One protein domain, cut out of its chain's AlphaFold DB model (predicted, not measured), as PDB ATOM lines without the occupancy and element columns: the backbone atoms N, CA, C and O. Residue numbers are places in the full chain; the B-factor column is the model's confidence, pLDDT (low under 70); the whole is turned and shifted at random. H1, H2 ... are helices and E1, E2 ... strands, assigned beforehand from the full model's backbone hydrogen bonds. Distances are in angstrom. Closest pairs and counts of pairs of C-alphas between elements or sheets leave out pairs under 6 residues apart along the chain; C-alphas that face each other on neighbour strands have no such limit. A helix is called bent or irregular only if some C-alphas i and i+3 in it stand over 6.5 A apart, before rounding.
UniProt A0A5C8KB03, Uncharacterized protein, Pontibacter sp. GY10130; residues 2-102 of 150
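Overview. This is residues 2 to 102 of the 150 residues of an uncharacterized protein of Pontibacter sp. GY10130 (UniProt A0A5C8KB03). A strongly twisted sheet, its long bent strands E1 and E2 side by side between E3 and short E4, has H2 packed on one face, making two layers, and H1 off one end. The printed part has 101 residues, under half in named elements, ordered E1 H1 E2 E3 H2 E4: mixed class. The sheet, E3 E2 E1 E4, is all antiparallel. The whole is compact, radius of gyration of the C-alphas 13.6 A, spanning 43 by 27 by 23 A.

Arrangement. E1, residues 13 to 21, is antiparallel to E2, residues 43 to 51 (N 17 to O 47, 3.0 A), and to E4, residues 90 to 92 (N 18 to O 91, 2.9 A). E3, residues 57 to 61, forms a hairpin with E2 (N 50 to O 58, 2.8 A). H2, residues 63 to 72, is on the sheet at a height of 9.0 A; its closest C-alphas to E2 are His 63 and Pro 46, 5.9 A. H1, residues 28 to 33, is not on it. Within hydrogen-bond range are 4 of 6 O i to N i+4 pairs in H2, and 0 of 2 in H1, with 3 of 3 O i to N i+3.

Along the chain. E1 runs 22.7 A from C-alpha 13 (277.428, 259.329, 262.250), E2 22.8 A. E4 ends at C-alpha 92 (273.485, 268.859, 253.987).

Size, cuts and confidence. There is no cut. Residues 73 to 89 form a long link. pLDDT is under 70 in 37 residues, among them 25 to 42.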
ATOM      1  N   SER A   2     274.637 258.791 274.792       45.53
ATOM      2  CA  SER A   2     274.116 257.677 273.993       45.53
ATOM      3  C   SER A   2     274.036 258.127 272.534       45.53
ATOM      4  O   SER A   2     273.477 259.180 272.230       45.53
ATOM      5  N   ASN A   3     274.652 257.372 271.626       58.72
ATOM      6  CA  ASN A   3     274.546 257.667 270.203       58.72
ATOM      7  C   ASN A   3     273.087 257.464 269.779       58.72
ATOM      8  O   ASN A   3     272.543 256.374 269.923       58.72
ATOM      9  N   LYS A   4     272.446 258.538 269.298       81.06
ATOM     10  CA  LYS A   4     271.012 258.576 268.949       81.06
ATOM     11  C   LYS A   4     270.647 257.631 267.793       81.06
ATOM     12  O   LYS A   4     269.484 257.258 267.663       81.06
ATOM     13  N   TYR A   5     271.623 257.265 266.963       87.94
ATOM     14  CA  TYR A   5     271.434 256.495 265.740       87.94
ATOM     15  C   TYR A   5     272.429 255.342 265.636       87.94
ATOM     16  O   TYR A   5     273.599 255.466 266.009       87.94
ATOM     17  N   GLN A   6     271.937 254.226 265.110       89.12
ATOM     18  CA  GLN A   6     272.653 252.970 264.964       89.12
ATOM     19  C   GLN A   6     272.316 252.308 263.621       89.12
ATOM     20  O   GLN A   6     271.218 252.472 263.085       89.12
ATOM     21  N   TRP A   7     273.253 251.517 263.108       84.88
ATOM     22  CA  TRP A   7     273.089 250.659 261.944       84.88
ATOM     23  C   TRP A   7     273.645 249.273 262.256       84.88
ATOM     24  O   TRP A   7     274.805 249.139 262.629       84.88
ATOM     25  N   GLN A   8     272.798 248.251 262.145       81.44
ATOM     26  CA  GLN A   8     273.078 246.881 262.579       81.44
ATOM     27  C   GLN A   8     273.560 246.801 264.041       81.44
ATOM     28  O   GLN A   8     274.443 246.023 264.380       81.44
ATOM     29  N   GLY A   9     272.985 247.639 264.912       84.06
ATOM     30  CA  GLY A   9     273.360 247.735 266.330       84.06
ATOM     31  C   GLY A   9     274.629 248.549 266.615       84.06
ATOM     32  O   GLY A   9     274.849 248.943 267.760       84.06
ATOM     33  N   GLU A  10     275.415 248.893 265.594       87.75
ATOM     34  CA  GLU A  10     276.619 249.712 265.740       87.75
ATOM     35  C   GLU A  10     276.293 251.208 265.625       87.75
ATOM     36  O   GLU A  10     275.458 251.604 264.809       87.75
ATOM     37  N   PRO A  11     276.935 252.085 266.411       90.19
ATOM     38  CA  PRO A  11     276.721 253.521 266.300       90.19
ATOM     39  C   PRO A  11     277.220 254.067 264.958       90.19
ATOM     40  O   PRO A  11     278.299 253.709 264.486       90.19
ATOM     41  N   VAL A  12     276.463 255.004 264.388       88.94
ATOM     42  CA  VAL A  12     276.804 255.670 263.122       88.94
ATOM     43  C   VAL A  12     276.769 257.187 263.257       88.94
ATOM     44  O   VAL A  12     276.025 257.734 264.075       88.94
ATOM     45  N   LYS A  13     277.566 257.880 262.438       91.50
ATOM     46  CA  LYS A  13     277.428 259.329 262.250       91.50
ATOM     47  C   LYS A  13     276.389 259.586 261.166       91.50
ATOM     48  O   LYS A  13     276.320 258.844 260.190       91.50
ATOM     49  N   THR A  14     275.587 260.630 261.341       89.19
ATOM     50  CA  THR A  14     274.478 260.941 260.435       89.19
ATOM     51  C   THR A  14     274.461 262.417 260.090       89.19
ATOM     52  O   THR A  14     274.502 263.249 260.999       89.19
ATOM     53  N   VAL A  15     274.315 262.733 258.808       90.94
ATOM     54  CA  VAL A  15     274.051 264.089 258.319       90.94
ATOM     55  C   VAL A  15     272.729 264.066 257.562       90.94
ATOM     56  O   VAL A  15     272.532 263.238 256.678       90.94
ATOM     57  N   PHE A  16     271.807 264.946 257.941       88.88
ATOM     58  CA  PHE A  16     270.522 265.102 257.266       88.88
ATOM     59  C   PHE A  16     270.671 266.066 256.094       88.88
ATOM     60  O   PHE A  16     271.476 266.997 256.159       88.88
ATOM     61  N   GLY A  17     269.922 265.826 255.025       89.19
ATOM     62  CA  GLY A  17     270.021 266.639 253.828       89.19
ATOM     63  C   GLY A  17     269.118 266.159 252.708       89.19
ATOM     64  O   GLY A  17     268.075 265.535 252.937       89.19
ATOM     65  N   HIS A  18     269.551 266.456 251.490       86.94
ATOM     66  CA  HIS A  18     268.884 266.045 250.268       86.94
ATOM     67  C   HIS A  18     269.874 265.363 249.332       86.94
ATOM     68  O   HIS A  18     270.991 265.837 249.142       86.94
ATOM     69  N   SER A  19     269.442 264.254 248.740       85.69
ATOM     70  CA  SER A  19     270.125 263.618 247.619       85.69
ATOM     71  C   SER A  19     269.458 264.039 246.320       85.69
ATOM     72  O   SER A  19     268.231 263.993 246.208       85.69
ATOM     73  N   PHE A  20     270.269 264.408 245.339       82.06
ATOM     74  CA  PHE A  20     269.821 264.793 244.010       82.06
ATOM     75  C   PHE A  20     270.118 263.659 243.042       82.06
ATOM     76  O   PHE A  20     271.230 263.141 243.003       82.06
ATOM     77  N   VAL A  21     269.115 263.235 242.285       78.19
ATOM     78  CA  VAL A  21     269.274 262.191 241.273       78.19
ATOM     79  C   VAL A  21     268.971 262.814 239.927       78.19
ATOM     80  O   VAL A  21     267.841 263.244 239.701       78.19
ATOM     81  N   ASP A  22     269.979 262.859 239.060       76.31
ATOM     82  CA  ASP A  22     269.851 263.390 237.706       76.31
ATOM     83  C   ASP A  22     268.948 262.510 236.841       76.31
ATOM     84  O   ASP A  22     268.840 261.298 237.050       76.31
ATOM     85  N   PHE A  23     268.320 263.126 235.836       69.94
ATOM     86  CA  PHE A  23     267.459 262.433 234.884       69.94
ATOM     87  C   PHE A  23     268.176 261.253 234.209       69.94
ATOM     88  O   PHE A  23     269.320 261.340 233.776       69.94
ATOM     89  N   ASN A  24     267.458 260.139 234.099       71.62
ATOM     90  CA  ASN A  24     267.907 258.908 233.474       71.62
ATOM     91  C   ASN A  24     266.841 258.535 232.456       71.62
ATOM     92  O   ASN A  24     265.829 257.914 232.793       71.62
ATOM     93  N   GLU A  25     267.055 259.005 231.234       69.12
ATOM     94  CA  GLU A  25     266.143 258.814 230.107       69.12
ATOM     95  C   GLU A  25     266.197 257.378 229.569       69.12
ATOM     96  O   GLU A  25     265.221 256.886 229.011       69.12
ATOM     97  N   GLU A  26     267.299 256.660 229.809       68.88
ATOM     98  CA  GLU A  26     267.481 255.272 229.370       68.88
ATOM     99  C   GLU A  26     266.695 254.267 230.225       68.88
ATOM    100  O   GLU A  26     266.393 253.157 229.781       68.88
ATOM    101  N   LYS A  27     266.371 254.627 231.473       68.00
ATOM    102  CA  LYS A  27     265.687 253.748 232.432       68.00
ATOM    103  C   LYS A  27     264.475 254.444 233.047       68.00
ATOM    104  O   LYS A  27     264.480 254.762 234.224       68.00
ATOM    105  N   PRO A  28     263.372 254.613 232.320       61.25
ATOM    106  CA  PRO A  28     262.211 255.348 232.825       61.25
ATOM    107  C   PRO A  28     261.517 254.689 234.036       61.25
ATOM    108  O   PRO A  28     261.010 255.382 234.916       61.25
ATOM    109  N   LEU A  29     261.567 253.354 234.163       63.84
ATOM    110  CA  LEU A  29     261.059 252.643 235.350       63.84
ATOM    111  C   LEU A  29     261.888 252.897 236.618       63.84
ATOM    112  O   LEU A  29     261.412 252.664 237.728       63.84
ATOM    113  N   TYR A  30     263.114 253.397 236.463       66.88
ATOM    114  CA  TYR A  30     263.986 253.788 237.565       66.88
ATOM    115  C   TYR A  30     263.307 254.810 238.480       66.88
ATOM    116  O   TYR A  30     263.396 254.692 239.701       66.88
ATOM    117  N   TRP A  31     262.541 255.731 237.887       66.19
ATOM    118  CA  TRP A  31     261.858 256.831 238.565       66.19
ATOM    119  C   TRP A  31     260.697 256.395 239.465       66.19
ATOM    120  O   TRP A  31     260.309 257.138 240.359       66.19
ATOM    121  N   TYR A  32     260.179 255.171 239.308       65.56
ATOM    122  CA  TYR A  32     259.165 254.611 240.213       65.56
ATOM    123  C   TYR A  32     259.720 254.241 241.592       65.56
ATOM    124  O   TYR A  32     258.943 254.052 242.527       65.56
ATOM    125  N   ASN A  33     261.046 254.150 241.732       65.75
ATOM    126  CA  ASN A  33     261.699 253.848 243.008       65.75
ATOM    127  C   ASN A  33     261.872 255.082 243.899       65.75
ATOM    128  O   ASN A  33     262.369 254.965 245.020       65.75
ATOM    129  N   PHE A  34     261.494 256.257 243.398       67.50
ATOM    130  CA  PHE A  34     261.712 257.530 244.052       67.50
ATOM    131  C   PHE A  34     260.400 258.250 244.285       67.50
ATOM    132  O   PHE A  34     259.442 258.142 243.521       67.50
ATOM    133  N   LEU A  35     260.387 259.028 245.355       63.56
ATOM    134  CA  LEU A  35     259.301 259.936 245.656       63.56
ATOM    135  C   LEU A  35     259.776 261.321 245.221       63.56
ATOM    136  O   LEU A  35     260.340 262.084 246.003       63.56
ATOM    137  N   CYS A  36     259.657 261.572 243.917       62.53
ATOM    138  CA  CYS A  36     260.130 262.789 243.268       62.53
ATOM    139  C   CYS A  36     259.180 263.948 243.585       62.53
ATOM    140  O   CYS A  36     258.028 263.923 243.162       62.53
ATOM    141  N   THR A  37     259.654 264.967 244.301       57.50
ATOM    142  CA  THR A  37     258.847 266.148 244.664       57.50
ATOM    143  C   THR A  37     259.236 267.422 243.913       57.50
ATOM    144  O   THR A  37     258.511 268.409 243.988       57.50
ATOM    145  N   ASP A  38     260.351 267.422 243.175       57.47
ATOM    146  CA  ASP A  38     260.838 268.587 242.424       57.47
ATOM    147  C   ASP A  38     261.044 268.235 240.947       57.47
ATOM    148  O   ASP A  38     261.473 267.137 240.594       57.47
ATOM    149  N   ALA A  39     260.695 269.176 240.077       54.06
ATOM    150  CA  ALA A  39     260.589 269.021 238.637       54.06
ATOM    151  C   ALA A  39     261.780 269.624 237.861       54.06
ATOM    152  O   ALA A  39     261.772 269.596 236.628       54.06
ATOM    153  N   THR A  40     262.780 270.193 238.546       58.53
ATOM    154  CA  THR A  40     263.856 270.971 237.897       58.53
ATOM    155  C   THR A  40     265.198 270.245 237.747       58.53
ATOM    156  O   THR A  40     265.930 270.559 236.812       58.53
ATOM    157  N   ARG A  41     265.528 269.261 238.601       58.06
ATOM    158  CA  ARG A  41     266.840 268.563 238.608       58.06
ATOM    159  C   ARG A  41     266.757 267.026 238.666       58.06
ATOM    160  O   ARG A  41     267.613 266.384 239.255       58.06
ATOM    161  N   GLY A  42     265.713 266.422 238.099       67.31
ATOM    162  CA  GLY A  42     265.473 264.976 238.203       67.31
ATOM    163  C   GLY A  42     264.632 264.646 239.431       67.31
ATOM    164  O   GLY A  42     263.407 264.726 239.358       67.31
ATOM    165  N   ALA A  43     265.262 264.332 240.564       74.00
ATOM    166  CA  ALA A  43     264.573 264.192 241.849       74.00
ATOM    167  C   ALA A  43     265.386 264.767 243.013       74.00
ATOM    168  O   ALA A  43     266.567 264.465 243.164       74.00
ATOM    169  N   CYS A  44     264.717 265.540 243.869       79.19
ATOM    170  CA  CYS A  44     265.223 265.960 245.173       79.19
ATOM    171  C   CYS A  44     264.630 265.044 246.250       79.19
ATOM    172  O   CYS A  44     263.413 264.988 246.427       79.19
ATOM    173  N   ILE A  45     265.485 264.291 246.939       80.75
ATOM    174  CA  ILE A  45     265.076 263.233 247.863       80.75
ATOM    175  C   ILE A  45     265.568 263.593 249.265       80.75
ATOM    176  O   ILE A  45     266.778 263.594 249.484       80.75
ATOM    177  N   PRO A  46     264.676 263.834 250.243       82.69
ATOM    178  CA  PRO A  46     265.056 263.903 251.647       82.69
ATOM    179  C   PRO A  46     265.818 262.641 252.041       82.69
ATOM    180  O   PRO A  46     265.301 261.524 251.911       82.69
ATOM    181  N   SER A  47     267.047 262.802 252.517       86.56
ATOM    182  CA  SER A  47     267.951 261.687 252.771       86.56
ATOM    183  C   SER A  47     268.837 261.923 253.992       86.56
ATOM    184  O   SER A  47     268.920 263.017 254.553       86.56
ATOM    185  N   ILE A  48     269.458 260.843 254.456       88.56
ATOM    186  CA  ILE A  48     270.432 260.850 255.540       88.56
ATOM    187  C   ILE A  48     271.699 260.211 254.995       88.56
ATOM    188  O   ILE A  48     271.682 259.046 254.593       88.56
ATOM    189  N   GLN A  49     272.791 260.966 255.004       89.88
ATOM    190  CA  GLN A  49     274.125 260.415 254.834       89.88
ATOM    191  C   GLN A  49     274.514 259.705 256.128       89.88
ATOM    192  O   GLN A  49     274.478 260.297 257.210       89.88
ATOM    193  N   VAL A  50     274.878 258.435 256.015       88.69
ATOM    194  CA  VAL A  50     275.293 257.587 257.128       88.69
ATOM    195  C   VAL A  50     276.767 257.260 256.951       88.69
ATOM    196  O   VAL A  50     277.170 256.792 255.892       88.69
ATOM    197  N   THR A  51     277.565 257.494 257.991       91.19
ATOM    198  CA  THR A  51     278.967 257.069 258.048       91.19
ATOM    199  C   THR A  51     279.128 256.014 259.130       91.19
ATOM    200  O   THR A  51     278.875 256.278 260.313       91.19
ATOM    201  N   THR A  52     279.543 254.815 258.730       89.38
ATOM    202  CA  THR A  52     279.790 253.697 259.645       89.38
ATOM    203  C   THR A  52     281.098 253.883 260.415       89.38
ATOM    204  O   THR A  52     281.922 254.750 260.110       89.38
ATOM    205  N   LYS A  53     281.332 253.025 261.412       87.44
ATOM    206  CA  LYS A  53     282.599 252.989 262.155       87.44
ATOM    207  C   LYS A  53     283.803 252.617 261.276       87.44
ATOM    208  O   LYS A  53     284.904 253.072 261.566       87.44
ATOM    209  N   SER A  54     283.602 251.827 260.216       88.44
ATOM    210  CA  SER A  54     284.649 251.486 259.239       88.44
ATOM    211  C   SER A  54     284.949 252.622 258.253       88.44
ATOM    212  O   SER A  54     285.886 252.503 257.471       88.44
ATOM    213  N   GLY A  55     284.187 253.722 258.297       87.25
ATOM    214  CA  GLY A  55     284.332 254.858 257.386       87.25
ATOM    215  C   GLY A  55     283.546 254.717 256.082       87.25
ATOM    216  O   GLY A  55     283.647 255.588 255.223       87.25
ATOM    217  N   GLU A  56     282.747 253.660 255.932       87.31
ATOM    218  CA  GLU A  56     281.843 253.507 254.792       87.31
ATOM    219  C   GLU A  56     280.751 254.581 254.831       87.31
ATOM    220  O   GLU A  56     280.188 254.864 255.893       87.31
ATOM    221  N   VAL A  57     280.452 255.163 253.667       87.31
ATOM    222  CA  VAL A  57     279.425 256.196 253.503       87.31
ATOM    223  C   VAL A  57     278.349 255.706 252.546       87.31
ATOM    224  O   VAL A  57     278.649 255.305 251.423       87.31
ATOM    225  N   PHE A  58     277.095 255.787 252.979       86.62
ATOM    226  CA  PHE A  58     275.929 255.494 252.149       86.62
ATOM    227  C   PHE A  58     274.773 256.439 252.476       86.62
ATOM    228  O   PHE A  58     274.777 257.127 253.500       86.62
ATOM    229  N   TYR A  59     273.770 256.466 251.600       86.00
ATOM    230  CA  TYR A  59     272.608 257.338 251.737       86.00
ATOM    231  C   TYR A  59     271.345 256.521 251.940       86.00
ATOM    232  O   TYR A  59     271.092 255.543 251.238       86.00
ATOM    233  N   ILE A  60     270.519 256.954 252.884       83.81
ATOM    234  CA  ILE A  60     269.190 256.390 253.075       83.81
ATOM    235  C   ILE A  60     268.137 257.458 252.840       83.81
ATOM    236  O   ILE A  60     268.246 258.576 253.336       83.81
ATOM    237  N   SER A  61     267.087 257.109 252.105       83.88
ATOM    238  CA  SER A  61     265.913 257.968 252.014       83.88
ATOM    239  C   SER A  61     265.263 258.168 253.389       83.88
ATOM    240  O   SER A  61     265.174 257.238 254.201       83.88
ATOM    241  N   ASN A  62     264.792 259.389 253.631       82.19
ATOM    242  CA  ASN A  62     264.144 259.818 254.858       82.19
ATOM    243  C   ASN A  62     262.765 260.457 254.620       82.19
ATOM    244  O   ASN A  62     262.327 261.300 255.406       82.19
ATOM    245  N   HIS A  63     262.057 260.049 253.561       77.94
ATOM    246  CA  HIS A  63     260.658 260.446 253.375       77.94
ATOM    247  C   HIS A  63     259.837 260.132 254.630       77.94
ATOM    248  O   HIS A  63     259.967 259.055 255.222       77.94
ATOM    249  N   ALA A  64     259.039 261.116 255.051       74.25
ATOM    250  CA  ALA A  64     258.225 261.073 256.263       74.25
ATOM    251  C   ALA A  64     258.990 260.644 257.535       74.25
ATOM    252  O   ALA A  64     258.381 260.099 258.448       74.25
ATOM    253  N   GLY A  65     260.314 260.844 257.607       77.50
ATOM    254  CA  GLY A  65     261.134 260.511 258.780       77.50
ATOM    255  C   GLY A  65     261.406 259.016 258.992       77.50
ATOM    256  O   GLY A  65     261.926 258.625 260.042       77.50
ATOM    257  N   ILE A  66     261.077 258.163 258.015       79.38
ATOM    258  CA  ILE A  66     261.245 256.704 258.112       79.38
ATOM    259  C   ILE A  66     262.721 256.319 258.288       79.38
ATOM    260  O   ILE A  66     263.035 255.429 259.081       79.38
ATOM    261  N   GLY A  67     263.638 256.984 257.581       82.50
ATOM    262  CA  GLY A  67     265.079 256.722 257.679       82.50
ATOM    263  C   GLY A  67     265.613 256.997 259.084       82.50
ATOM    264  O   GLY A  67     266.272 256.148 259.685       82.50
ATOM    265  N   ALA A  68     265.243 258.142 259.657       85.75
ATOM    266  CA  ALA A  68     265.600 258.515 261.020       85.75
ATOM    267  C   ALA A  68     265.028 257.528 262.047       85.75
ATOM    268  O   ALA A  68     265.731 257.123 262.976       85.75
ATOM    269  N   HIS A  69     263.771 257.101 261.871       82.12
ATOM    270  CA  HIS A  69     263.157 256.093 262.732       82.12
ATOM    271  C   HIS A  69     263.923 254.770 262.696       82.12
ATOM    272  O   HIS A  69     264.280 254.239 263.748       82.12
ATOM    273  N   LYS A  70     264.236 254.270 261.497       81.38
ATOM    274  CA  LYS A  70     265.020 253.043 261.313       81.38
ATOM    275  C   LYS A  70     266.362 253.124 262.030       81.38
ATOM    276  O   LYS A  70     266.696 252.226 262.797       81.38
ATOM    277  N   LEU A  71     267.097 254.219 261.840       85.69
ATOM    278  CA  LEU A  71     268.385 254.430 262.499       85.69
ATOM    279  C   LEU A  71     268.257 254.472 264.027       85.69
ATOM    280  O   LEU A  71     269.111 253.951 264.736       85.69
ATOM    281  N   SER A  72     267.172 255.041 264.563       84.06
ATOM    282  CA  SER A  72     266.923 255.041 266.014       84.06
ATOM    283  C   SER A  72     266.560 253.666 266.587       84.06
ATOM    284  O   SER A  72     266.547 253.488 267.803       84.06
ATOM    285  N   LYS A  73     266.247 252.694 265.723       80.25
ATOM    286  CA  LYS A  73     265.893 251.316 266.085       80.25
ATOM    287  C   LYS A  73     266.980 250.304 265.713       80.25
ATOM    288  O   LYS A  73     266.723 249.108 265.769       80.25
ATOM    289  N   GLY A  74     268.179 250.769 265.353       73.81
ATOM    290  CA  GLY A  74     269.312 249.899 265.038       73.81
ATOM    291  C   GLY A  74     269.499 249.588 263.556       73.81
ATOM    292  O   GLY A  74     270.417 248.842 263.240       73.81
ATOM    293  N   GLY A  75     268.689 250.148 262.649       66.94
ATOM    294  CA  GLY A  75     268.707 249.818 261.219       66.94
ATOM    295  C   GLY A  75     268.206 248.393 260.937       66.94
ATOM    296  O   GLY A  75     268.333 247.499 261.768       66.94
ATOM    297  N   TRP A  76     267.615 248.153 259.762       63.19
ATOM    298  CA  TRP A  76     267.222 246.793 259.368       63.19
ATOM    299  C   TRP A  76     268.277 246.192 258.430       63.19
ATOM    300  O   TRP A  76     268.470 246.738 257.345       63.19
ATOM    301  N   PRO A  77     268.930 245.072 258.796       53.03
ATOM    302  CA  PRO A  77     270.048 244.513 258.033       53.03
ATOM    303  C   PRO A  77     269.667 243.973 256.644       53.03
ATOM    304  O   PRO A  77     270.555 243.781 255.824       53.03
ATOM    305  N   ASN A  78     268.374 243.761 256.362       47.19
ATOM    306  CA  ASN A  78     267.923 242.950 255.223       47.19
ATOM    307  C   ASN A  78     266.955 243.653 254.259       47.19
ATOM    308  O   ASN A  78     266.348 242.979 253.430       47.19
ATOM    309  N   MET A  79     266.759 244.972 254.354       43.03
ATOM    310  CA  MET A  79     265.931 245.680 253.372       43.03
ATOM    311  C   MET A  79     266.780 246.632 252.534       43.03
ATOM    312  O   MET A  79     267.333 247.577 253.103       43.03
ATOM    313  N   PRO A  80     266.878 246.417 251.205       44.25
ATOM    314  CA  PRO A  80     267.525 247.376 250.326       44.25
ATOM    315  C   PRO A  80     266.821 248.719 250.495       44.25
ATOM    316  O   PRO A  80     265.598 248.827 250.373       44.25
ATOM    317  N   HIS A  81     267.588 249.746 250.854       54.94
ATOM    318  CA  HIS A  81     267.053 251.094 250.878       54.94
ATOM    319  C   HIS A  81     266.744 251.501 249.439       54.94
ATOM    320  O   HIS A  81     267.587 251.380 248.552       54.94
ATOM    321  N   ALA A  82     265.505 251.924 249.210       56.59
ATOM    322  CA  ALA A  82     265.064 252.323 247.890       56.59
ATOM    323  C   ALA A  82     265.891 253.507 247.370       56.59
ATOM    324  O   ALA A  82     266.078 254.517 248.057       56.59
ATOM    325  N   GLY A  83     266.315 253.372 246.117       60.47
ATOM    326  CA  GLY A  83     266.432 254.481 245.187       60.47
ATOM    327  C   GLY A  83     267.800 255.135 245.099       60.47
ATOM    328  O   GLY A  83     268.314 255.236 243.998       60.47
ATOM    329  N   ILE A  84     268.389 255.628 246.186       72.19
ATOM    330  CA  ILE A  84     269.440 256.657 246.071       72.19
ATOM    331  C   ILE A  84     270.787 256.052 245.626       72.19
ATOM    332  O   ILE A  84     271.370 255.273 246.379       72.19
ATOM    333  N   PRO A  85     271.332 256.418 244.448       73.75
ATOM    334  CA  PRO A  85     272.696 256.049 244.078       73.75
ATOM    335  C   PRO A  85     273.708 256.606 245.068       73.75
ATOM    336  O   PRO A  85     273.617 257.766 245.456       73.75
ATOM    337  N   ASN A  86     274.759 255.847 245.373       72.12
ATOM    338  CA  ASN A  86     275.890 256.373 246.148       72.12
ATOM    339  C   ASN A  86     276.604 257.543 245.445       72.12
ATOM    340  O   ASN A  86     277.323 258.300 246.088       72.12
ATOM    341  N   THR A  87     276.404 257.688 244.133       77.31
ATOM    342  CA  THR A  87     276.926 258.786 243.310       77.31
ATOM    343  C   THR A  87     276.037 260.028 243.306       77.31
ATOM    344  O   THR A  87     276.440 261.036 242.736       77.31
ATOM    345  N   ALA A  88     274.833 259.969 243.884       79.00
ATOM    346  CA  ALA A  88     273.925 261.109 243.934       79.00
ATOM    347  C   ALA A  88     274.573 262.264 244.715       79.00
ATOM    348  O   ALA A  88     274.991 262.043 245.859       79.00
ATOM    349  N   PRO A  89     274.644 263.486 244.152       85.88
ATOM    350  CA  PRO A  89     275.045 264.658 244.913       85.88
ATOM    351  C   PRO A  89     274.209 264.782 246.188       85.88
ATOM    352  O   PRO A  89     272.991 264.605 246.162       85.88
ATOM    353  N   PHE A  90     274.869 265.071 247.305       87.44
ATOM    354  CA  PHE A  90     274.226 265.250 248.601       87.44
ATOM    355  C   PHE A  90     274.501 266.653 249.126       87.44
ATOM    356  O   PHE A  90     275.659 267.058 249.239       87.44
ATOM    357  N   GLU A  91     273.441 267.367 249.491       89.38
ATOM    358  CA  GLU A  91     273.536 268.668 250.143       89.38
ATOM    359  C   GLU A  91     273.033 268.546 251.588       89.38
ATOM    360  O   GLU A  91     271.857 268.223 251.802       89.38
ATOM    361  N   PRO A  92     273.900 268.780 252.594       89.50
ATOM    362  CA  PRO A  92     273.485 268.859 253.987       89.50
ATOM    363  C   PRO A  92     272.444 269.958 254.193       89.50
ATOM    364  O   PRO A  92     272.580 271.066 253.678       89.50
ATOM    365  N   ASP A  93     271.439 269.680 255.013       83.81
ATOM    366  CA  ASP A  93     270.456 270.670 255.430       83.81
ATOM    367  C   ASP A  93     270.209 270.529 256.934       83.81
ATOM    368  O   ASP A  93     269.909 269.462 257.476       83.81
ATOM    369  N   HIS A  94     270.433 271.642 257.627       73.44
ATOM    370  CA  HIS A  94     270.469 271.728 259.081       73.44
ATOM    371  C   HIS A  94     269.146 272.227 259.680       73.44
ATOM    372  O   HIS A  94     269.074 272.475 260.886       73.44
ATOM    373  N   ARG A  95     268.094 272.386 258.867       72.75
ATOM    374  CA  ARG A  95     266.776 272.838 259.328       72.75
ATOM    375  C   ARG A  95     266.042 271.727 260.106       72.75
ATOM    376  O   ARG A  95     265.957 270.596 259.626       72.75
ATOM    377  N   PRO A  96     265.491 272.008 261.306       57.38
ATOM    378  CA  PRO A  96     264.721 271.025 262.069       57.38
ATOM    379  C   PRO A  96     263.198 271.056 261.774       57.38
ATOM    380  O   PRO A  96     262.660 272.146 261.575       57.38
ATOM    381  N   PRO A  97     262.468 269.916 261.885       61.44
ATOM    382  CA  PRO A  97     262.942 268.532 261.897       61.44
ATOM    383  C   PRO A  97     262.534 267.738 260.643       61.44
ATOM    384  O   PRO A  97     261.372 267.704 260.244       61.44
ATOM    385  N   TYR A  98     263.474 266.927 260.154       62.78
ATOM    386  CA  TYR A  98     263.219 265.722 259.356       62.78
ATOM    387  C   TYR A  98     262.555 264.608 260.190       62.78
ATOM    388  O   TYR A  98     263.060 263.485 260.302       62.78
ATOM    389  N   GLY A  99     261.476 264.966 260.882       59.81
ATOM    390  CA  GLY A  99     260.768 264.116 261.825       59.81
ATOM    391  C   GLY A  99     259.882 263.089 261.135       59.81
ATOM    392  O   GLY A  99     259.544 263.211 259.958       59.81
ATOM    393  N   LEU A 100     259.485 262.078 261.908       55.88
ATOM    394  CA  LEU A 100     258.404 261.183 261.520       55.88
ATOM    395  C   LEU A 100     257.123 261.997 261.336       55.88
ATOM    396  O   LEU A 100     256.586 262.514 262.317       55.88
ATOM    397  N   ARG A 101     256.632 262.089 260.100       65.31
ATOM    398  CA  ARG A 101     255.271 262.562 259.836       65.31
ATOM    399  C   ARG A 101     254.360 261.346 259.898       65.31
ATOM    400  O   ARG A 101     254.652 260.329 259.268       65.31
ATOM    401  N   LYS A 102     253.278 261.425 260.675       61.50
ATOM    402  CA  LYS A 102     252.186 260.461 260.529       61.50
ATOM    403  C   LYS A 102     251.550 260.735 259.175       61.50
ATOM    404  O   LYS A 102     250.849 261.724 259.062       61.50
TER     405      LYS A 102